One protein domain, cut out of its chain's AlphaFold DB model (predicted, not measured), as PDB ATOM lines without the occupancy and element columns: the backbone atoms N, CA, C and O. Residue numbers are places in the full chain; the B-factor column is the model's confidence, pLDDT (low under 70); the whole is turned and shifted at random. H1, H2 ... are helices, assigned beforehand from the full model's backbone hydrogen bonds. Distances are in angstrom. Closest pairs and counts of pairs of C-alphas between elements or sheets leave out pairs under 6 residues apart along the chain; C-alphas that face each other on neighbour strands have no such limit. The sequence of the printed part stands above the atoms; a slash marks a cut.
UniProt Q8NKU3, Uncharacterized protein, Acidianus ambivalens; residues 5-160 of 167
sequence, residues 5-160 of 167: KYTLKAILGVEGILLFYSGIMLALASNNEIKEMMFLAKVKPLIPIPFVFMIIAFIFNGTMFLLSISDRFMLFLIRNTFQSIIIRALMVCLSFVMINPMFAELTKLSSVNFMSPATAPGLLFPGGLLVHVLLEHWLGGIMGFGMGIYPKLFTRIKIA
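What this domain is: This is residues 5 to 160 of the 167 residues of an uncharacterized protein of Acidianus ambivalens (UniProt Q8NKU3). Two helical hairpins pack crosswise as two layers: the long helix H1 with H2 in one, H4 with H5 in the other. Two short helices, H3 and H6, close the end where H1 begins, while the last part of H1 and its link to H2 reach out at the opposite end; residues 106 to 111 of the long loop between H4 and H5 stick out. The printed part has 156 residues with six named helices, H1 to H6 in order, and no named strand: the class is all helix. It is compact, with a radius of gyration of the C-alphas of 16.8 A, and only just elongated, spanning 54 by 36 by 25 A.

How they stand to each other: H1, residues 5 to 40, touches H2, residues 49 to 68, at a shallow tilt of 24 degrees, opposite ways; this hairpin's closest C-alphas, those of Gly 16 and Gly 62, are 3.9 A apart. H4, residues 82 to 105, touches H2 at a steep tilt of 54 degrees, closest at the C-alphas of Ala 57 and Leu 94, 4.8 A. H5, residues 128 to 149, is the hub, touching four helices. H4 and H5 form a hairpin, opposite ways at 35.1 degrees, only just steep, with the C-alphas of Arg 88 and Gly 148 closest at 4.0 A. With residues 135 to 140 alone, H5 touches H1 at a steep tilt of 61 degrees, closest at Leu 19 and Glu 136, whose C-alphas are 6.0 A apart. H5 also touches H2 at a steep tilt of 66 degrees, with the C-alphas of Asn 61 and Gly 144 closest at 6.1 A. The helix packing is mostly crossed, at tilts beyond shallow. H6, residues 151 to 160, touches H3, residues 71 to 78, closest at the C-alphas of Ile 78 and Pro 151, 5.6 A. H6 touches H1 at residues 5 to 8 alone, closest at the C-alphas of Lys 5 and Lys 158, 5.6 A. H1 and H4 are apart. Every O i to N i+4 pair is within hydrogen-bond range in H2 and H3, against 31 of 32 in H1, 15 of 20 in H4, 15 of 18 in H5 and 5 of 6 in H6.

Where its parts are: H1 runs 53.0 A from C-alpha 5 at (111.440, 112.780, 101.758) to C-alpha 40 at (148.253, 149.836, 92.690). H2 measures 28.5 A, H4 36.0 A and H5 30.1 A. H3 has 8 residues; H6 has 10 and ends at C-alpha 160 at (112.964, 109.259, 109.407).

The domain as a whole: The C-alphas farthest apart, of Lys 42 and Ala 160, are 58.2 A apart. The printed part has no cut. The link from H4 to H5, 22 residues, is long. Mean pLDDT of the printed part is 79.5, with residues 30 to 41, 43 to 50 and 104 to 129 among those under 70.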
ATOM      1  N   LYS A   5     110.334 113.391 102.524       60.66
ATOM      2  CA  LYS A   5     111.440 112.780 101.758       60.66
ATOM      3  C   LYS A   5     112.208 113.791 100.890       60.66
ATOM      4  O   LYS A   5     113.394 113.584 100.631       60.66
ATOM      5  N   TYR A   6     111.554 114.862 100.441       73.75
ATOM      6  CA  TYR A   6     112.168 115.916  99.631       73.75
ATOM      7  C   TYR A   6     112.828 117.011 100.471       73.75
ATOM      8  O   TYR A   6     113.637 117.749  99.928       73.75
ATOM      9  N   THR A   7     112.565 117.095 101.780       80.38
ATOM     10  CA  THR A   7     113.116 118.158 102.634       80.38
ATOM     11  C   THR A   7     114.639 118.095 102.710       80.38
ATOM     12  O   THR A   7     115.293 119.095 102.455       80.38
ATOM     13  N   LEU A   8     115.228 116.918 102.958       82.50
ATOM     14  CA  LEU A   8     116.692 116.786 102.975       82.50
ATOM     15  C   LEU A   8     117.312 117.077 101.600       82.50
ATOM     16  O   LEU A   8     118.365 117.695 101.519       82.50
ATOM     17  N   LYS A   9     116.648 116.652 100.518       86.25
ATOM     18  CA  LYS A   9     117.100 116.940  99.150       86.25
ATOM     19  C   LYS A   9     117.046 118.432  98.837       86.25
ATOM     20  O   LYS A   9     117.945 118.932  98.179       86.25
ATOM     21  N   ALA A  10     116.015 119.122  99.316       87.69
ATOM     22  CA  ALA A  10     115.880 120.562  99.177       87.69
ATOM     23  C   ALA A  10     116.960 121.295  99.978       87.69
ATOM     24  O   ALA A  10     117.591 122.180  99.423       87.69
ATOM     25  N   ILE A  11     117.239 120.881 101.222       89.75
ATOM     26  CA  ILE A  11     118.328 121.456 102.031       89.75
ATOM     27  C   ILE A  11     119.675 121.261 101.325       89.75
ATOM     28  O   ILE A  11     120.386 122.232 101.112       89.75
ATOM     29  N   LEU A  12     119.992 120.036 100.887       91.19
ATOM     30  CA  LEU A  12     121.215 119.753 100.123       91.19
ATOM     31  C   LEU A  12     121.293 120.561  98.821       91.19
ATOM     32  O   LEU A  12     122.369 121.001  98.437       91.19
ATOM     33  N   GLY A  13     120.165 120.751  98.136       93.06
ATOM     34  CA  GLY A  13     120.105 121.534  96.907       93.06
ATOM     35  C   GLY A  13     120.338 123.021  97.137       93.06
ATOM     36  O   GLY A  13     121.174 123.605  96.460       93.06
ATOM     37  N   VAL A  14     119.637 123.620  98.100       92.06
ATOM     38  CA  VAL A  14     119.780 125.042  98.438       92.06
ATOM     39  C   VAL A  14     121.191 125.324  98.941       92.06
ATOM     40  O   VAL A  14     121.861 126.190  98.392       92.06
ATOM     41  N   GLU A  15     121.669 124.543  99.910       92.44
ATOM     42  CA  GLU A  15     123.015 124.700 100.468       92.44
ATOM     43  C   GLU A  15     124.095 124.455  99.407       92.44
ATOM     44  O   GLU A  15     125.071 125.192  99.311       92.44
ATOM     45  N   GLY A  16     123.893 123.452  98.548       94.06
ATOM     46  CA  GLY A  16     124.797 123.159  97.443       94.06
ATOM     47  C   GLY A  16     124.903 124.302  96.432       94.06
ATOM     48  O   GLY A  16     126.009 124.635  96.009       94.06
ATOM     49  N   ILE A  17     123.773 124.923  96.064       93.25
ATOM     50  CA  ILE A  17     123.744 126.089  95.168       93.25
ATOM     51  C   ILE A  17     124.439 127.279  95.825       93.25
ATOM     52  O   ILE A  17     125.257 127.914  95.165       93.25
ATOM     53  N   LEU A  18     124.133 127.559  97.097       90.50
ATOM     54  CA  LEU A  18     124.736 128.662  97.846       90.50
ATOM     55  C   LEU A  18     126.258 128.523  97.867       90.50
ATOM     56  O   LEU A  18     126.946 129.369  97.312       90.50
ATOM     57  N   LEU A  19     126.783 127.407  98.376       91.25
ATOM     58  CA  LEU A  19     128.227 127.178  98.451       91.25
ATOM     59  C   LEU A  19     128.915 127.248  97.086       91.25
ATOM     60  O   LEU A  19     129.982 127.845  96.950       91.25
ATOM     61  N   PHE A  20     128.313 126.650  96.057       91.56
ATOM     62  CA  PHE A  20     128.894 126.660  94.720       91.56
ATOM     63  C   PHE A  20     128.938 128.076  94.131       91.56
ATOM     64  O   PHE A  20     129.972 128.499  93.612       91.56
ATOM     65  N   TYR A  21     127.838 128.823  94.253       88.25
ATOM     66  CA  TYR A  21     127.756 130.220  93.837       88.25
ATOM     67  C   TYR A  21     128.779 131.082  94.578       88.25
ATOM     68  O   TYR A  21     129.545 131.804  93.943       88.25
ATOM     69  N   SER A  22     128.859 130.952  95.899       84.44
ATOM     70  CA  SER A  22     129.757 131.732  96.751       84.44
ATOM     71  C   SER A  22     131.218 131.437  96.462       84.44
ATOM     72  O   SER A  22     132.032 132.353  96.408       84.44
ATOM     73  N   GLY A  23     131.554 130.179  96.175       87.12
ATOM     74  CA  GLY A  23     132.887 129.809  95.715       87.12
ATOM     75  C   GLY A  23     133.262 130.476  94.385       87.12
ATOM     76  O   GLY A  23     134.375 130.982  94.249       87.12
ATOM     77  N   ILE A  24     132.333 130.536  93.422       86.94
ATOM     78  CA  ILE A  24     132.547 131.237  92.144       86.94
ATOM     79  C   ILE A  24     132.680 132.744  92.360       86.94
ATOM     80  O   ILE A  24     133.621 133.349  91.845       86.94
ATOM     81  N   MET A  25     131.770 133.356  93.120       81.69
ATOM     82  CA  MET A  25     131.801 134.793  93.391       81.69
ATOM     83  C   MET A  25     133.085 135.188  94.109       81.69
ATOM     84  O   MET A  25     133.756 136.118  93.673       81.69
ATOM     85  N   LEU A  26     133.499 134.417  95.117       78.25
ATOM     86  CA  LEU A  26     134.763 134.624  95.813       78.25
ATOM     87  C   LEU A  26     135.960 134.500  94.861       78.25
ATOM     88  O   LEU A  26     136.892 135.298  94.942       78.25
ATOM     89  N   ALA A  27     135.946 133.543  93.930       80.94
ATOM     90  CA  ALA A  27     137.003 133.396  92.929       80.94
ATOM     91  C   ALA A  27     137.074 134.587  91.964       80.94
ATOM     92  O   ALA A  27     138.164 135.075  91.667       80.94
ATOM     93  N   LEU A  28     135.929 135.075  91.484       77.31
ATOM     94  CA  LEU A  28     135.861 136.231  90.586       77.31
ATOM     95  C   LEU A  28     136.291 137.515  91.298       77.31
ATOM     96  O   LEU A  28     137.094 138.285  90.773       77.31
ATOM     97  N   ALA A  29     135.788 137.712  92.509       71.88
ATOM     98  CA  ALA A  29     136.030 138.894  93.308       71.88
ATOM     99  C   ALA A  29     137.471 139.002  93.793       71.88
ATOM    100  O   ALA A  29     138.118 140.023  93.574       71.88
ATOM    101  N   SER A  30     138.002 137.924  94.379       68.31
ATOM    102  CA  SER A  30     139.401 137.875  94.802       68.31
ATOM    103  C   SER A  30     140.330 138.123  93.621       68.31
ATOM    104  O   SER A  30     141.276 138.885  93.745       68.31
ATOM    105  N   ASN A  31     140.041 137.570  92.441       67.38
ATOM    106  CA  ASN A  31     140.864 137.815  91.263       67.38
ATOM    107  C   ASN A  31     140.832 139.289  90.828       67.38
ATOM    108  O   ASN A  31     141.872 139.822  90.461       67.38
ATOM    109  N   ASN A  32     139.678 139.956  90.881       66.75
ATOM    110  CA  ASN A  32     139.545 141.350  90.453       66.75
ATOM    111  C   ASN A  32     140.132 142.338  91.473       66.75
ATOM    112  O   ASN A  32     140.964 143.163  91.101       66.75
ATOM    113  N   GLU A  33     139.785 142.215  92.755       66.88
ATOM    114  CA  GLU A  33     140.242 143.143  93.797       66.88
ATOM    115  C   GLU A  33     141.726 142.965  94.132       66.88
ATOM    116  O   GLU A  33     142.441 143.941  94.345       66.88
ATOM    117  N   ILE A  34     142.239 141.730  94.116       63.38
ATOM    118  CA  ILE A  34     143.670 141.481  94.333       63.38
ATOM    119  C   ILE A  34     144.473 141.968  93.128       63.38
ATOM    120  O   ILE A  34     145.545 142.539  93.312       63.38
ATOM    121  N   LYS A  35     143.965 141.817  91.897       62.03
ATOM    122  CA  LYS A  35     144.598 142.441  90.725       62.03
ATOM    123  C   LYS A  35     144.654 143.954  90.861       62.03
ATOM    124  O   LYS A  35     145.701 144.522  90.576       62.03
ATOM    125  N   GLU A  36     143.578 144.588  91.307       64.81
ATOM    126  CA  GLU A  36     143.515 146.039  91.472       64.81
ATOM    127  C   GLU A  36     144.468 146.530  92.570       64.81
ATOM    128  O   GLU A  36     145.344 147.353  92.304       64.81
ATOM    129  N   MET A  37     144.396 145.952  93.773       62.31
ATOM    130  CA  MET A  37     145.288 146.313  94.881       62.31
ATOM    131  C   MET A  37     146.762 146.044  94.556       62.31
ATOM    132  O   MET A  37     147.631 146.835  94.917       62.31
ATOM    133  N   MET A  38     147.070 144.956  93.847       58.91
ATOM    134  CA  MET A  38     148.452 144.618  93.498       58.91
ATOM    135  C   MET A  38     148.969 145.401  92.289       58.91
ATOM    136  O   MET A  38     150.161 145.701  92.241       58.91
ATOM    137  N   PHE A  39     148.095 145.823  91.371       65.56
ATOM    138  CA  PHE A  39     148.432 146.798  90.333       65.56
ATOM    139  C   PHE A  39     148.781 148.155  90.955       65.56
ATOM    140  O   PHE A  39     149.830 148.719  90.641       65.56
ATOM    141  N   LEU A  40     147.971 148.628  91.909       68.94
ATOM    142  CA  LEU A  40     148.253 149.836  92.690       68.94
ATOM    143  C   LEU A  40     149.562 149.712  93.489       68.94
ATOM    144  O   LEU A  40     150.333 150.667  93.566       68.94
ATOM    145  N   ALA A  41     149.859 148.524  94.022       66.06
ATOM    146  CA  ALA A  41     151.090 148.243  94.760       66.06
ATOM    147  C   ALA A  41     152.309 147.887  93.877       66.06
ATOM    148  O   ALA A  41     153.400 147.696  94.411       66.06
ATOM    149  N   LYS A  42     152.161 147.794  92.545       72.81
ATOM    150  CA  LYS A  42     153.199 147.339  91.589       72.81
ATOM    151  C   LYS A  42     153.793 145.952  91.899       72.81
ATOM    152  O   LYS A  42     154.971 145.704  91.640       72.81
ATOM    153  N   VAL A  43     152.991 145.030  92.427       65.81
ATOM    154  CA  VAL A  43     153.402 143.648  92.735       65.81
ATOM    155  C   VAL A  43     152.648 142.665  91.835       65.81
ATOM    156  O   VAL A  43     151.521 142.920  91.419       65.81
ATOM    157  N   LYS A  44     153.256 141.518  91.512       60.62
ATOM    158  CA  LYS A  44     152.608 140.472  90.704       60.62
ATOM    159  C   LYS A  44     151.383 139.910  91.441       60.62
ATOM    160  O   LYS A  44     151.575 139.411  92.546       60.62
ATOM    161  N   PRO A  45     150.177 139.906  90.840       54.78
ATOM    162  CA  PRO A  45     148.957 139.465  91.508       54.78
ATOM    163  C   PRO A  45     149.069 138.016  91.998       54.78
ATOM    164  O   PRO A  45     149.297 137.104  91.200       54.78
ATOM    165  N   LEU A  46     148.914 137.812  93.307       56.09
ATOM    166  CA  LEU A  46     148.929 136.506  93.957       56.09
ATOM    167  C   LEU A  46     147.762 136.436  94.945       56.09
ATOM    168  O   LEU A  46     147.686 137.231  95.879       56.09
ATOM    169  N   ILE A  47     146.852 135.482  94.749       59.25
ATOM    170  CA  ILE A  47     145.754 135.258  95.694       59.25
ATOM    171  C   ILE A  47     146.342 134.625  96.963       59.25
ATOM    172  O   ILE A  47     147.055 133.622  96.843       59.25
ATOM    173  N   PRO A  48     146.074 135.158  98.172       60.25
ATOM    174  CA  PRO A  48     146.572 134.552  99.393       60.25
ATOM    175  C   PRO A  48     146.092 133.104  99.506       60.25
ATOM    176  O   PRO A  48     144.918 132.795  99.299       60.25
ATOM    177  N   ILE A  49     147.011 132.220  99.886       58.59
ATOM    178  CA  ILE A  49     146.788 130.775 100.016       58.59
ATOM    179  C   ILE A  49     145.509 130.426 100.822       58.59
ATOM    180  O   ILE A  49     144.764 129.553 100.371       58.59
ATOM    181  N   PRO A  50     145.168 131.114 101.938       68.00
ATOM    182  CA  PRO A  50     143.929 130.848 102.679       68.00
ATOM    183  C   PRO A  50     142.641 131.055 101.865       68.00
ATOM    184  O   PRO A  50     141.692 130.290 102.023       68.00
ATOM    185  N   PHE A  51     142.615 132.038 100.956       71.69
ATOM    186  CA  PHE A  51     141.453 132.310 100.101       71.69
ATOM    187  C   PHE A  51     141.263 131.230  99.038       71.69
ATOM    188  O   PHE A  51     140.138 130.807  98.782       71.69
ATOM    189  N   VAL A  52     142.359 130.723  98.462       79.62
ATOM    190  CA  VAL A  52     142.304 129.633  97.473       79.62
ATOM    191  C   VAL A  52     141.701 128.370  98.089       79.62
ATOM    192  O   VAL A  52     140.823 127.749  97.491       79.62
ATOM    193  N   PHE A  53     142.111 128.013  99.309       84.44
ATOM    194  CA  PHE A  53     141.538 126.862 100.010       84.44
ATOM    195  C   PHE A  53     140.052 127.045 100.331       84.44
ATOM    196  O   PHE A  53     139.299 126.077 100.250       84.44
ATOM    197  N   MET A  54     139.616 128.268 100.638       85.81
ATOM    198  CA  MET A  54     138.207 128.571 100.897       85.81
ATOM    199  C   MET A  54     137.343 128.447  99.639       85.81
ATOM    200  O   MET A  54     136.303 127.792  99.679       85.81
ATOM    201  N   ILE A  55     137.816 128.978  98.506       87.81
ATOM    202  CA  ILE A  55     137.170 128.821  97.193       87.81
ATOM    203  C   ILE A  55     137.002 127.334  96.864       87.81
ATOM    204  O   ILE A  55     135.907 126.887  96.522       87.81
ATOM    205  N   ILE A  56     138.078 126.551  97.004       92.31
ATOM    206  CA  ILE A  56     138.050 125.106  96.745       92.31
ATOM    207  C   ILE A  56     137.063 124.414  97.685       92.31
ATOM    208  O   ILE A  56     136.283 123.578  97.233       92.31
ATOM    209  N   ALA A  57     137.068 124.763  98.972       92.69
ATOM    210  CA  ALA A  57     136.182 124.153  99.950       92.69
ATOM    211  C   ALA A  57     134.703 124.405  99.634       92.69
ATOM    212  O   ALA A  57     133.910 123.461  99.652       92.69
ATOM    213  N   PHE A  58     134.354 125.641  99.275       92.06
ATOM    214  CA  PHE A  58     132.995 126.041  98.914       92.06
ATOM    215  C   PHE A  58     132.524 125.331  97.640       92.06
ATOM    216  O   PHE A  58     131.497 124.651  97.651       92.06
ATOM    217  N   ILE A  59     133.314 125.384  96.562       94.69
ATOM    218  CA  ILE A  59     132.961 124.742  95.288       94.69
ATOM    219  C   ILE A  59     132.847 123.224  95.452       94.69
ATOM    220  O   ILE A  59     131.885 122.616  94.971       94.69
ATOM    221  N   PHE A  60     133.805 122.595  96.135       97.06
ATOM    222  CA  PHE A  60     133.825 121.146  96.300       97.06
ATOM    223  C   PHE A  60     132.651 120.660  97.154       97.06
ATOM    224  O   PHE A  60     131.876 119.827  96.684       97.06
ATOM    225  N   ASN A  61     132.469 121.186  98.373       95.81
ATOM    226  CA  ASN A  61     131.361 120.756  99.234       95.81
ATOM    227  C   ASN A  61     129.998 121.114  98.623       95.81
ATOM    228  O   ASN A  61     129.095 120.276  98.647       95.81
ATOM    229  N   GLY A  62     129.876 122.277  97.973       96.12
ATOM    230  CA  GLY A  62     128.679 122.647  97.217       96.12
ATOM    231  C   GLY A  62     128.334 121.617  96.139       96.12
ATOM    232  O   GLY A  62     127.226 121.079  96.108       96.12
ATOM    233  N   THR A  63     129.317 121.230  95.320       96.75
ATOM    234  CA  THR A  63     129.153 120.184  94.292       96.75
ATOM    235  C   THR A  63     128.742 118.846  94.908       96.75
ATOM    236  O   THR A  63     127.828 118.175  94.422       96.75
ATOM    237  N   MET A  64     129.384 118.456  96.009       96.19
ATOM    238  CA  MET A  64     129.096 117.208  96.710       96.19
ATOM    239  C   MET A  64     127.668 117.157  97.257       96.19
ATOM    240  O   MET A  64     127.042 116.093  97.208       96.19
ATOM    241  N   PHE A  65     127.117 118.279  97.721       95.69
ATOM    242  CA  PHE A  65     125.723 118.355  98.161       95.69
ATOM    243  C   PHE A  65     124.742 118.244  97.001       95.69
ATOM    244  O   PHE A  65     123.798 117.454  97.085       95.69
ATOM    245  N   LEU A  66     125.007 118.935  95.888       95.44
ATOM    246  CA  LEU A  66     124.187 118.842  94.677       95.44
ATOM    247  C   LEU A  66     124.133 117.410  94.137       95.44
ATOM    248  O   LEU A  66     123.055 116.886  93.853       95.44
ATOM    249  N   LEU A  67     125.278 116.729  94.068       94.19
ATOM    250  CA  LEU A  67     125.332 115.327  93.646       94.19
ATOM    251  C   LEU A  67     124.588 114.408  94.624       94.19
ATOM    252  O   LEU A  67     123.911 113.465  94.208       94.19
ATOM    253  N   SER A  68     124.641 114.714  95.919       90.94
ATOM    254  CA  SER A  68     123.972 113.966  96.993       90.94
ATOM    255  C   SER A  68     122.445 114.085  97.011       90.94
ATOM    256  O   SER A  68     121.773 113.323  97.709       90.94
ATOM    257  N   ILE A  69     121.858 114.945  96.171       89.81
ATOM    258  CA  ILE A  69     120.424 114.889  95.845       89.81
ATOM    259  C   ILE A  69     120.079 113.544  95.176       89.81
ATOM    260  O   ILE A  69     118.966 113.019  95.345       89.81
ATOM    261  N   SER A  70     121.023 112.960  94.427       88.56
ATOM    262  CA  SER A  70     120.882 111.663  93.769       88.56
ATOM    263  C   SER A  70     121.072 110.504  94.743       88.56
ATOM    264  O   SER A  70     122.104 110.355  95.400       88.56
ATOM    265  N   ASP A  71     120.098 109.595  94.761       84.56
ATOM    266  CA  ASP A  71     120.140 108.406  95.616       84.56
ATOM    267  C   ASP A  71     121.304 107.476  95.230       84.56
ATOM    268  O   ASP A  71     121.897 106.834  96.095       84.56
ATOM    269  N   ARG A  72     121.678 107.446  93.943       88.12
ATOM    270  CA  ARG A  72     122.812 106.652  93.443       88.12
ATOM    271  C   ARG A  72     124.140 107.165  93.992       88.12
ATOM    272  O   ARG A  72     124.986 106.366  94.382       88.12
ATOM    273  N   PHE A  73     124.301 108.484  94.058       90.69
ATOM    274  CA  PHE A  73     125.518 109.099  94.573       90.69
ATOM    275  C   PHE A  73     125.641 108.934  96.089       90.69
ATOM    276  O   PHE A  73     126.698 108.553  96.584       90.69
ATOM    277  N   MET A  74     124.539 109.091  96.825       88.62
ATOM    278  CA  MET A  74     124.507 108.786  98.259       88.62
ATOM    279  C   MET A  74     124.877 107.328  98.552       88.62
ATOM    280  O   MET A  74     125.620 107.053  99.493       88.62
ATOM    281  N   LEU A  75     124.402 106.382  97.737       89.38
ATOM    282  CA  LEU A  75     124.810 104.980  97.850       89.38
ATOM    283  C   LEU A  75     126.297 104.786  97.535       89.38
ATOM    284  O   LEU A  75     126.949 104.003  98.219       89.38
ATOM    285  N   PHE A  76     126.839 105.494  96.542       92.62
ATOM    286  CA  PHE A  76     128.273 105.492  96.246       92.62
ATOM    287  C   PHE A  76     129.102 106.013  97.432       92.62
ATOM    288  O   PHE A  76     130.048 105.341  97.829       92.62
ATOM    289  N   LEU A  77     128.705 107.128  98.055       91.62
ATOM    290  CA  LEU A  77     129.383 107.687  99.232       91.62
ATOM    291  C   LEU A  77     129.367 106.750 100.445       91.62
ATOM    292  O   LEU A  77     130.303 106.747 101.238       91.62
ATOM    293  N   ILE A  78     128.307 105.955 100.604       92.38
ATOM    294  CA  ILE A  78     128.178 104.983 101.699       92.38
ATOM    295  C   ILE A  78     129.077 103.761 101.503       92.38
ATOM    296  O   ILE A  78     129.424 103.095 102.485       92.38
ATOM    297  N   ARG A  79     129.420 103.424 100.256       89.94
ATOM    298  CA  ARG A  79     130.324 102.304  99.985       89.94
ATOM    299  C   ARG A  79     131.708 102.621 100.554       89.94
ATOM    300  O   ARG A  79     132.055 103.765 100.809       89.94
ATOM    301  N   ASN A  80     132.499 101.576 100.773       90.38
ATOM    302  CA  ASN A  80     133.894 101.698 101.200       90.38
ATOM    303  C   ASN A  80     134.836 101.419 100.023       90.38
ATOM    304  O   ASN A  80     135.823 100.706 100.161       90.38
ATOM    305  N   THR A  81     134.510 101.940  98.838       95.00
ATOM    306  CA  THR A  81     135.459 101.921  97.719       95.00
ATOM    307  C   THR A  81     136.532 102.977  97.958       95.00
ATOM    308  O   THR A  81     136.250 104.020  98.550       95.00
ATOM    309  N   PHE A  82     137.745 102.753  97.458       94.75
ATOM    310  CA  PHE A  82     138.853 103.704  97.593       94.75
ATOM    311  C   PHE A  82     138.466 105.134  97.168       94.75
ATOM    312  O   PHE A  82     138.676 106.088  97.912       94.75
ATOM    313  N   GLN A  83     137.777 105.269  96.030       94.69
ATOM    314  CA  GLN A  83     137.271 106.549  95.519       94.69
ATOM    315  C   GLN A  83     136.306 107.238  96.498       94.69
ATOM    316  O   GLN A  83     136.444 108.428  96.771       94.69
ATOM    317  N   SER A  84     135.347 106.496  97.062       93.75
ATOM    318  CA  SER A  84     134.395 107.049  98.036       93.75
ATOM    319  C   SER A  84     135.077 107.490  99.334       93.75
ATOM    320  O   SER A  84     134.647 108.455  99.956       93.75
ATOM    321  N   ILE A  85     136.143 106.795  99.750       95.38
ATOM    322  CA  ILE A  85     136.909 107.126 100.954       95.38
ATOM    323  C   ILE A  85     137.687 108.419 100.723       95.38
ATOM    324  O   ILE A  85     137.613 109.309 101.564       95.38
ATOM    325  N   ILE A  86     138.354 108.559  99.572       96.69
ATOM    326  CA  ILE A  86     139.050 109.799  99.202       96.69
ATOM    327  C   ILE A  86     138.078 110.972  99.193       96.69
ATOM    328  O   ILE A  86     138.345 111.992  99.816       96.69
ATOM    329  N   ILE A  87     136.934 110.822  98.526       96.38
ATOM    330  CA  ILE A  87     135.940 111.891  98.439       96.38
ATOM    331  C   ILE A  87     135.447 112.288  99.833       96.38
ATOM    332  O   ILE A  87     135.387 113.472 100.145       96.38
ATOM    333  N   ARG A  88     135.157 111.315 100.704       96.00
ATOM    334  CA  ARG A  88     134.752 111.582 102.090       96.00
ATOM    335  C   ARG A  88     135.844 112.266 102.906       96.00
ATOM    336  O   ARG A  88     135.542 113.207 103.632       96.00
ATOM    337  N   ALA A  89     137.096 111.834 102.771       96.56
ATOM    338  CA  ALA A  89     138.229 112.469 103.436       96.56
ATOM    339  C   ALA A  89     138.409 113.922 102.968       96.56
ATOM    340  O   ALA A  89     138.560 114.814 103.798       96.56
ATOM    341  N   LEU A  90     138.300 114.178 101.660       96.94
ATOM    342  CA  LEU A  90     138.337 115.530 101.098       96.94
ATOM    343  C   LEU A  90     137.188 116.396 101.623       96.94
ATOM    344  O   LEU A  90     137.438 117.529 102.025       96.94
ATOM    345  N   MET A  91     135.962 115.862 101.695       96.50
ATOM    346  CA  MET A  91     134.827 116.574 102.297       96.50
ATOM    347  C   MET A  91     135.127 116.972 103.744       96.50
ATOM    348  O   MET A  91     134.910 118.124 104.108       96.50
ATOM    349  N   VAL A  92     135.671 116.062 104.561       96.44
ATOM    350  CA  VAL A  92     136.046 116.351 105.957       96.44
ATOM    351  C   VAL A  92     137.108 117.448 106.027       96.44
ATOM    352  O   VAL A  92     136.902 118.444 106.717       96.44
ATOM    353  N   CYS A  93     138.212 117.305 105.290       94.69
ATOM    354  CA  CYS A  93     139.302 118.280 105.296       94.69
ATOM    355  C   CYS A  93     138.830 119.673 104.860       94.69
ATOM    356  O   CYS A  93     139.136 120.666 105.513       94.69
ATOM    357  N   LEU A  94     138.044 119.752 103.788       94.62
ATOM    358  CA  LEU A  94     137.534 121.022 103.277       94.62
ATOM    359  C   LEU A  94     136.444 121.614 104.175       94.62
ATOM    360  O   LEU A  94     136.341 122.829 104.287       94.62
ATOM    361  N   SER A  95     135.694 120.785 104.900       94.12
ATOM    362  CA  SER A  95     134.759 121.269 105.924       94.12
ATOM    363  C   SER A  95     135.481 121.935 107.094       94.12
ATOM    364  O   SER A  95     135.016 122.953 107.600       94.12
ATOM    365  N   PHE A  96     136.653 121.429 107.492       90.25
ATOM    366  CA  PHE A  96     137.482 122.117 108.483       90.25
ATOM    367  C   PHE A  96     137.951 123.484 107.989       90.25
ATOM    368  O   PHE A  96     137.907 124.436 108.759       90.25
ATOM    369  N   VAL A  97     138.339 123.612 106.717       88.81
ATOM    370  CA  VAL A  97     138.700 124.913 106.122       88.81
ATOM    371  C   VAL A  97     137.538 125.908 106.216       88.81
ATOM    372  O   VAL A  97     137.766 127.080 106.503       88.81
ATOM    373  N   MET A  98     136.300 125.439 106.025       88.25
ATOM    374  CA  MET A  98     135.098 126.273 106.133       88.25
ATOM    375  C   MET A  98     134.815 126.696 107.579       88.25
ATOM    376  O   MET A  98     134.525 127.860 107.820       88.25
ATOM    377  N   ILE A  99     134.936 125.795 108.557       86.69
ATOM    378  CA  ILE A  99     134.574 126.096 109.956       86.69
ATOM    379  C   ILE A  99     135.698 126.833 110.699       86.69
ATOM    380  O   ILE A  99     135.418 127.668 111.553       86.69
ATOM    381  N   ASN A 100     136.970 126.565 110.382       81.12
ATOM    382  CA  ASN A 100     138.131 127.125 111.081       81.12
ATOM    383  C   ASN A 100     138.068 128.648 111.346       81.12
ATOM    384  O   ASN A 100     138.230 129.043 112.503       81.12
ATOM    385  N   PRO A 101     137.795 129.518 110.348       71.00
ATOM    386  CA  PRO A 101     137.704 130.960 110.591       71.00
ATOM    387  C   PRO A 101     136.604 131.331 111.600       71.00
ATOM    388  O   PRO A 101     136.738 132.322 112.314       71.00
ATOM    389  N   MET A 102     135.554 130.515 111.732       75.12
ATOM    390  CA  MET A 102     134.439 130.786 112.643       75.12
ATOM    391  C   MET A 102     134.780 130.541 114.115       75.12
ATOM    392  O   MET A 102     134.134 131.111 114.993       75.12
ATOM    393  N   PHE A 103     135.812 129.746 114.423       71.38
ATOM    394  CA  PHE A 103     136.267 129.583 115.810       71.38
ATOM    395  C   PHE A 103     136.862 130.867 116.390       71.38
ATOM    396  O   PHE A 103     136.710 131.122 117.583       71.38
ATOM    397  N   ALA A 104     137.475 131.709 115.557       65.31
ATOM    398  CA  ALA A 104     137.947 133.024 115.983       65.31
ATOM    399  C   ALA A 104     136.782 134.018 116.173       65.31
ATOM    400  O   ALA A 104     136.790 134.824 117.105       65.31
ATOM    401  N   GLU A 105     135.755 133.916 115.326       64.19
ATOM    402  CA  GLU A 105     134.538 134.743 115.351       64.19
ATOM    403  C   GLU A 105     133.588 134.385 116.511       64.19
ATOM    404  O   GLU A 105     132.774 135.209 116.926       64.19
ATOM    405  N   LEU A 106     133.708 133.180 117.086       63.75
ATOM    406  CA  LEU A 106     132.816 132.672 118.138       63.75
ATOM    407  C   LEU A 106     132.731 133.591 119.369       63.75
ATOM    408  O   LEU A 106     131.683 133.705 120.001       63.75
ATOM    409  N   THR A 107     133.822 134.292 119.677       61.12
ATOM    410  CA  THR A 107     133.908 135.249 120.793       61.12
ATOM    411  C   THR A 107     133.228 136.593 120.512       61.12
ATOM    412  O   THR A 107     133.004 137.370 121.437       61.12
ATOM    413  N   LYS A 108     132.877 136.870 119.250       62.53
ATOM    414  CA  LYS A 108     132.279 138.128 118.780       62.53
ATOM    415  C   LYS A 108     130.830 137.967 118.309       62.53
ATOM    416  O   LYS A 108     130.183 138.957 117.999       62.53
ATOM    417  N   LEU A 109     130.290 136.746 118.308       62.56
ATOM    418  CA  LEU A 109     128.928 136.420 117.851       62.56
ATOM    419  C   LEU A 109     127.826 137.319 118.439       62.56
ATOM    420  O   LEU A 109     126.861 137.622 117.746       62.56
ATOM    421  N   SER A 110     127.961 137.758 119.694       64.12
ATOM    422  CA  SER A 110     126.973 138.613 120.369       64.12
ATOM    423  C   SER A 110     126.976 140.072 119.901       64.12
ATOM    424  O   SER A 110     126.014 140.787 120.168       64.12
ATOM    425  N   SER A 111     128.028 140.520 119.211       65.62
ATOM    426  CA  SER A 111     128.172 141.890 118.705       65.62
ATOM    427  C   SER A 111     128.091 141.995 117.179       65.62
ATOM    428  O   SER A 111     128.148 143.099 116.636       65.62
ATOM    429  N   VAL A 112     127.925 140.871 116.472       64.19
ATOM    430  CA  VAL A 112     127.806 140.841 115.010       64.19
ATOM    431  C   VAL A 112     126.371 141.160 114.590       64.19
ATOM    432  O   VAL A 112     125.429 140.428 114.890       64.19
ATOM    433  N   ASN A 113     126.200 142.242 113.830       69.38
ATOM    434  CA  ASN A 113     124.945 142.504 113.133       69.38
ATOM    435  C   ASN A 113     124.838 141.588 111.905       69.38
ATOM    436  O   ASN A 113     125.330 141.925 110.834       69.38
ATOM    437  N   PHE A 114     124.166 140.447 112.048       66.81
ATOM    438  CA  PHE A 114     124.000 139.452 110.980       66.81
ATOM    439  C   PHE A 114     123.262 139.956 109.732       66.81
ATOM    440  O   PHE A 114     123.385 139.354 108.667       66.81
ATOM    441  N   MET A 115     122.523 141.061 109.843       67.69
ATOM    442  CA  MET A 115     121.833 141.682 108.712       67.69
ATOM    443  C   MET A 115     122.734 142.639 107.924       67.69
ATOM    444  O   MET A 115     122.307 143.160 106.894       67.69
ATOM    445  N   SER A 116     123.962 142.901 108.389       64.81
ATOM    446  CA  SER A 116     124.907 143.723 107.640       64.81
ATOM    447  C   SER A 116     125.388 142.983 106.384       64.81
ATOM    448  O   SER A 116     125.460 141.748 106.373       64.81
ATOM    449  N   PRO A 117     125.701 143.711 105.298       59.31
ATOM    450  CA  PRO A 117     126.301 143.099 104.122       59.31
ATOM    451  C   PRO A 117     127.633 142.451 104.506       59.31
ATOM    452  O   PRO A 117     128.430 143.037 105.239       59.31
ATOM    453  N   ALA A 118     127.893 141.248 103.992       61.06
ATOM    454  CA  ALA A 118     129.226 140.675 104.078       61.06
ATOM    455  C   ALA A 118     130.147 141.525 103.190       61.06
ATOM    456  O   ALA A 118     130.009 141.539 101.972       61.06
ATOM    457  N   THR A 119     131.056 142.288 103.794       53.91
ATOM    458  CA  THR A 119     131.968 143.191 103.071       53.91
ATOM    459  C   THR A 119     133.228 142.480 102.582       53.91
ATOM    460  O   THR A 119     134.245 143.127 102.334       53.91
ATOM    461  N   ALA A 120     133.203 141.149 102.487       54.84
ATOM    462  CA  ALA A 120     134.298 140.419 101.874       54.84
ATOM    463  C   ALA A 120     134.354 140.774 100.375       54.84
ATOM    464  O   ALA A 120     133.291 140.843  99.747       54.84
ATOM    465  N   PRO A 121     135.563 140.973  99.816       46.94
ATOM    466  CA  PRO A 121     135.792 141.204  98.396       46.94
ATOM    467  C   PRO A 121     134.825 140.431  97.493       46.94
ATOM    468  O   PRO A 121     134.825 139.198  97.499       46.94
ATOM    469  N   GLY A 122     133.972 141.173  96.775       45.44
ATOM    470  CA  GLY A 122     132.904 140.740  95.852       45.44
ATOM    471  C   GLY A 122     131.949 139.609  96.271       45.44
ATOM    472  O   GLY A 122     131.396 138.923  95.409       45.44
ATOM    473  N   LEU A 123     131.664 139.474  97.568       52.00
ATOM    474  CA  LEU A 123     130.555 138.680  98.114       52.00
ATOM    475  C   LEU A 123     129.445 139.596  98.657       52.00
ATOM    476  O   LEU A 123     129.092 139.564  99.834       52.00
ATOM    477  N   LEU A 124     128.862 140.431  97.792       53.91
ATOM    478  CA  LEU A 124     127.647 141.180  98.129       53.91
ATOM    479  C   LEU A 124     126.439 140.231  98.099       53.91
ATOM    480  O   LEU A 124     125.746 140.103  97.093       53.91
ATOM    481  N   PHE A 125     126.207 139.527  99.204       53.94
ATOM    482  CA  PHE A 125     125.090 138.595  99.334       53.94
ATOM    483  C   PHE A 125     123.738 139.298  99.518       53.94
ATOM    484  O   PHE A 125     123.608 140.128 100.426       53.94
ATOM    485  N   PRO A 126     122.675 138.886  98.800       47.22
ATOM    486  CA  PRO A 126     121.306 139.137  99.237       47.22
ATOM    487  C   PRO A 126     121.015 138.270 100.480       47.22
ATOM    488  O   PRO A 126     120.619 137.115 100.368       47.22
ATOM    489  N   GLY A 127     121.285 138.812 101.675       51.38
ATOM    490  CA  GLY A 127     121.146 138.102 102.960       51.38
ATOM    491  C   GLY A 127     122.281 138.313 103.973       51.38
ATOM    492  O   GLY A 127     122.178 137.821 105.094       51.38
ATOM    493  N   GLY A 128     123.331 139.062 103.612       66.44
ATOM    494  CA  GLY A 128     124.339 139.569 104.553       66.44
ATOM    495  C   GLY A 128     125.232 138.518 105.229       66.44
ATOM    496  O   GLY A 128     125.396 137.398 104.740       66.44
ATOM    497  N   LEU A 129     125.814 138.892 106.374       67.62
ATOM    498  CA  LEU A 129     126.633 138.020 107.230       67.62
ATOM    499  C   LEU A 129     125.874 136.778 107.714       67.62
ATOM    500  O   LEU A 129     126.504 135.760 107.976       67.62
ATOM    501  N   LEU A 130     124.542 136.827 107.812       71.94
ATOM    502  CA  LEU A 130     123.718 135.685 108.209       71.94
ATOM    503  C   LEU A 130     123.898 134.491 107.269       71.94
ATOM    504  O   LEU A 130     124.182 133.387 107.728       71.94
ATOM    505  N   VAL A 131     123.740 134.710 105.963       74.75
ATOM    506  CA  VAL A 131     123.862 133.643 104.958       74.75
ATOM    507  C   VAL A 131     125.297 133.132 104.919       74.75
ATOM    508  O   VAL A 131     125.526 131.930 105.017       74.75
ATOM    509  N   HIS A 132     126.262 134.043 104.873       77.44
ATOM    510  CA  HIS A 132     127.667 133.682 104.769       77.44
ATOM    511  C   HIS A 132     128.170 132.910 106.004       77.44
ATOM    512  O   HIS A 132     128.704 131.810 105.896       77.44
ATOM    513  N   VAL A 133     127.950 133.436 107.211       77.25
ATOM    514  CA  VAL A 133     128.454 132.821 108.448       77.25
ATOM    515  C   VAL A 133     127.652 131.574 108.813       77.25
ATOM    516  O   VAL A 133     128.231 130.515 109.052       77.25
ATOM    517  N   LEU A 134     126.322 131.670 108.886       80.88
ATOM    518  CA  LEU A 134     125.513 130.584 109.448       80.88
ATOM    519  C   LEU A 134     125.206 129.485 108.436       80.88
ATOM    520  O   LEU A 134     125.226 128.313 108.814       80.88
ATOM    521  N   LEU A 135     124.910 129.836 107.184       85.00
ATOM    522  CA  LEU A 135     124.628 128.824 106.170       85.00
ATOM    523  C   LEU A 135     125.945 128.284 105.623       85.00
ATOM    524  O   LEU A 135     126.294 127.147 105.905       85.00
ATOM    525  N   GLU A 136     126.761 129.111 104.985       85.88
ATOM    526  CA  GLU A 136     127.904 128.587 104.233       85.88
ATOM    527  C   GLU A 136     128.998 128.016 105.139       85.88
ATOM    528  O   GLU A 136     129.419 126.871 104.970       85.88
ATOM    529  N   HIS A 137     129.453 128.781 106.135       87.44
ATOM    530  CA  HIS A 137     130.536 128.328 107.006       87.44
ATOM    531  C   HIS A 137     130.081 127.266 108.016       87.44
ATOM    532  O   HIS A 137     130.687 126.193 108.096       87.44
ATOM    533  N   TRP A 138     129.022 127.541 108.785       88.62
ATOM    534  CA  TRP A 138     128.547 126.618 109.818       88.62
ATOM    535  C   TRP A 138     127.745 125.451 109.249       88.62
ATOM    536  O   TRP A 138     128.169 124.304 109.400       88.62
ATOM    537  N   LEU A 139     126.594 125.699 108.616       90.56
ATOM    538  CA  LEU A 139     125.731 124.622 108.124       90.56
ATOM    539  C   LEU A 139     126.435 123.808 107.033       90.56
ATOM    540  O   LEU A 139     126.510 122.584 107.152       90.56
ATOM    541  N   GLY A 140     127.012 124.472 106.031       91.12
ATOM    542  CA  GLY A 140     127.772 123.851 104.956       91.12
ATOM    543  C   GLY A 140     128.961 123.046 105.477       91.12
ATOM    544  O   GLY A 140     129.134 121.882 105.109       91.12
ATOM    545  N   GLY A 141     129.728 123.602 106.418       92.25
ATOM    546  CA  GLY A 141     130.829 122.894 107.069       92.25
ATOM    547  C   GLY A 141     130.369 121.665 107.863       92.25
ATOM    548  O   GLY A 141     130.893 120.565 107.681       92.25
ATOM    549  N   ILE A 142     129.359 121.804 108.727       93.19
ATOM    550  CA  ILE A 142     128.847 120.700 109.556       93.19
ATOM    551  C   ILE A 142     128.249 119.595 108.682       93.19
ATOM    552  O   ILE A 142     128.473 118.408 108.939       93.19
ATOM    553  N   MET A 143     127.502 119.959 107.637       93.75
ATOM    554  CA  MET A 143     126.928 118.997 106.702       93.75
ATOM    555  C   MET A 143     128.017 118.255 105.925       93.75
ATOM    556  O   MET A 143     127.948 117.030 105.817       93.75
ATOM    557  N   GLY A 144     129.044 118.961 105.447       94.25
ATOM    558  CA  GLY A 144     130.162 118.374 104.709       94.25
ATOM    559  C   GLY A 144     130.945 117.395 105.578       94.25
ATOM    560  O   GLY A 144     131.185 116.250 105.185       94.25
ATOM    561  N   PHE A 145     131.229 117.800 106.815       94.88
ATOM    562  CA  PHE A 145     131.887 116.973 107.816       94.88
ATOM    563  C   PHE A 145     131.056 115.733 108.157       94.88
ATOM    564  O   PHE A 145     131.548 114.604 108.094       94.88
ATOM    565  N   GLY A 146     129.768 115.920 108.457       92.62
ATOM    566  CA  GLY A 146     128.849 114.838 108.795       92.62
ATOM    567  C   GLY A 146     128.681 113.827 107.660       92.62
ATOM    568  O   GLY A 146     128.674 112.620 107.907       92.62
ATOM    569  N   MET A 147     128.587 114.293 106.411       92.12
ATOM    570  CA  MET A 147     128.511 113.425 105.231       92.12
ATOM    571  C   MET A 147     129.823 112.697 104.955       92.12
ATOM    572  O   MET A 147     129.794 111.537 104.545       92.12
ATOM    573  N   GLY A 148     130.960 113.343 105.205       92.56
ATOM    574  CA  GLY A 148     132.275 112.730 105.080       92.56
ATOM    575  C   GLY A 148     132.505 111.623 106.113       92.56
ATOM    576  O   GLY A 148     132.868 110.503 105.758       92.56
ATOM    577  N   ILE A 149     132.223 111.881 107.391       93.56
ATOM    578  CA  ILE A 149     132.436 110.892 108.459       93.56
ATOM    579  C   ILE A 149     131.374 109.796 108.433       93.56
ATOM    580  O   ILE A 149     131.688 108.605 108.500       93.56
ATOM    581  N   TYR A 150     130.099 110.180 108.341       90.31
ATOM    582  CA  TYR A 150     128.989 109.252 108.494       90.31
ATOM    583  C   TYR A 150     127.882 109.489 107.454       90.31
ATOM    584  O   TYR A 150     126.755 109.860 107.798       90.31
ATOM    585  N   PRO A 151     128.129 109.162 106.169       86.62
ATOM    586  CA  PRO A 151     127.157 109.370 105.085       86.62
ATOM    587  C   PRO A 151     125.840 108.599 105.301       86.62
ATOM    588  O   PRO A 151     124.781 108.994 104.812       86.62
ATOM    589  N   LYS A 152     125.874 107.508 106.085       85.00
ATOM    590  CA  LYS A 152     124.687 106.728 106.477       85.00
ATOM    591  C   LYS A 152     123.700 107.529 107.340       85.00
ATOM    592  O   LYS A 152     122.521 107.184 107.374       85.00
ATOM    593  N   LEU A 153     124.140 108.588 108.024       81.88
ATOM    594  CA  LEU A 153     123.249 109.471 108.781       81.88
ATOM    595  C   LEU A 153     122.215 110.126 107.867       81.88
ATOM    596  O   LEU A 153     121.033 110.160 108.186       81.88
ATOM    597  N   PHE A 154     122.647 110.579 106.694       75.62
ATOM    598  CA  PHE A 154     121.818 111.332 105.760       75.62
ATOM    599  C   PHE A 154     120.769 110.440 105.086       75.62
ATOM    600  O   PHE A 154     119.627 110.855 104.884       75.62
ATOM    601  N   THR A 155     121.083 109.164 104.836       71.44
ATOM    602  CA  THR A 155     120.063 108.198 104.398       71.44
ATOM    603  C   THR A 155     119.074 107.855 105.510       71.44
ATOM    604  O   THR A 155     117.879 107.748 105.237       71.44
ATOM    605  N   ARG A 156     119.520 107.759 106.769       74.44
ATOM    606  CA  ARG A 156     118.631 107.560 107.929       74.44
ATOM    607  C   ARG A 156     117.712 108.755 108.176       74.44
ATOM    608  O   ARG A 156     116.520 108.547 108.373       74.44
ATOM    609  N   ILE A 157     118.223 109.983 108.090       68.88
ATOM    610  CA  ILE A 157     117.423 111.215 108.185       68.88
ATOM    611  C   ILE A 157     116.351 111.223 107.095       68.88
ATOM    612  O   ILE A 157     115.183 111.469 107.380       68.88
ATOM    613  N   LYS A 158     116.702 110.860 105.856       66.12
ATOM    614  CA  LYS A 158     115.734 110.751 104.756       66.12
ATOM    615  C   LYS A 158     114.615 109.739 105.044       66.12
ATOM    616  O   LYS A 158     113.460 110.005 104.712       66.12
ATOM    617  N   ILE A 159     114.942 108.601 105.660       65.12
ATOM    618  CA  ILE A 159     113.957 107.586 106.071       65.12
ATOM    619  C   ILE A 159     113.086 108.111 107.219       65.12
ATOM    620  O   ILE A 159     111.868 108.015 107.128       65.12
ATOM    621  N   ALA A 160     113.682 108.708 108.254       60.34
ATOM    622  CA  ALA A 160     112.964 109.259 109.407       60.34
ATOM    623  C   ALA A 160     112.017 110.405 109.018       60.34
ATOM    624  O   ALA A 160     110.901 110.507 109.527       60.34
TER     625      ALA A 160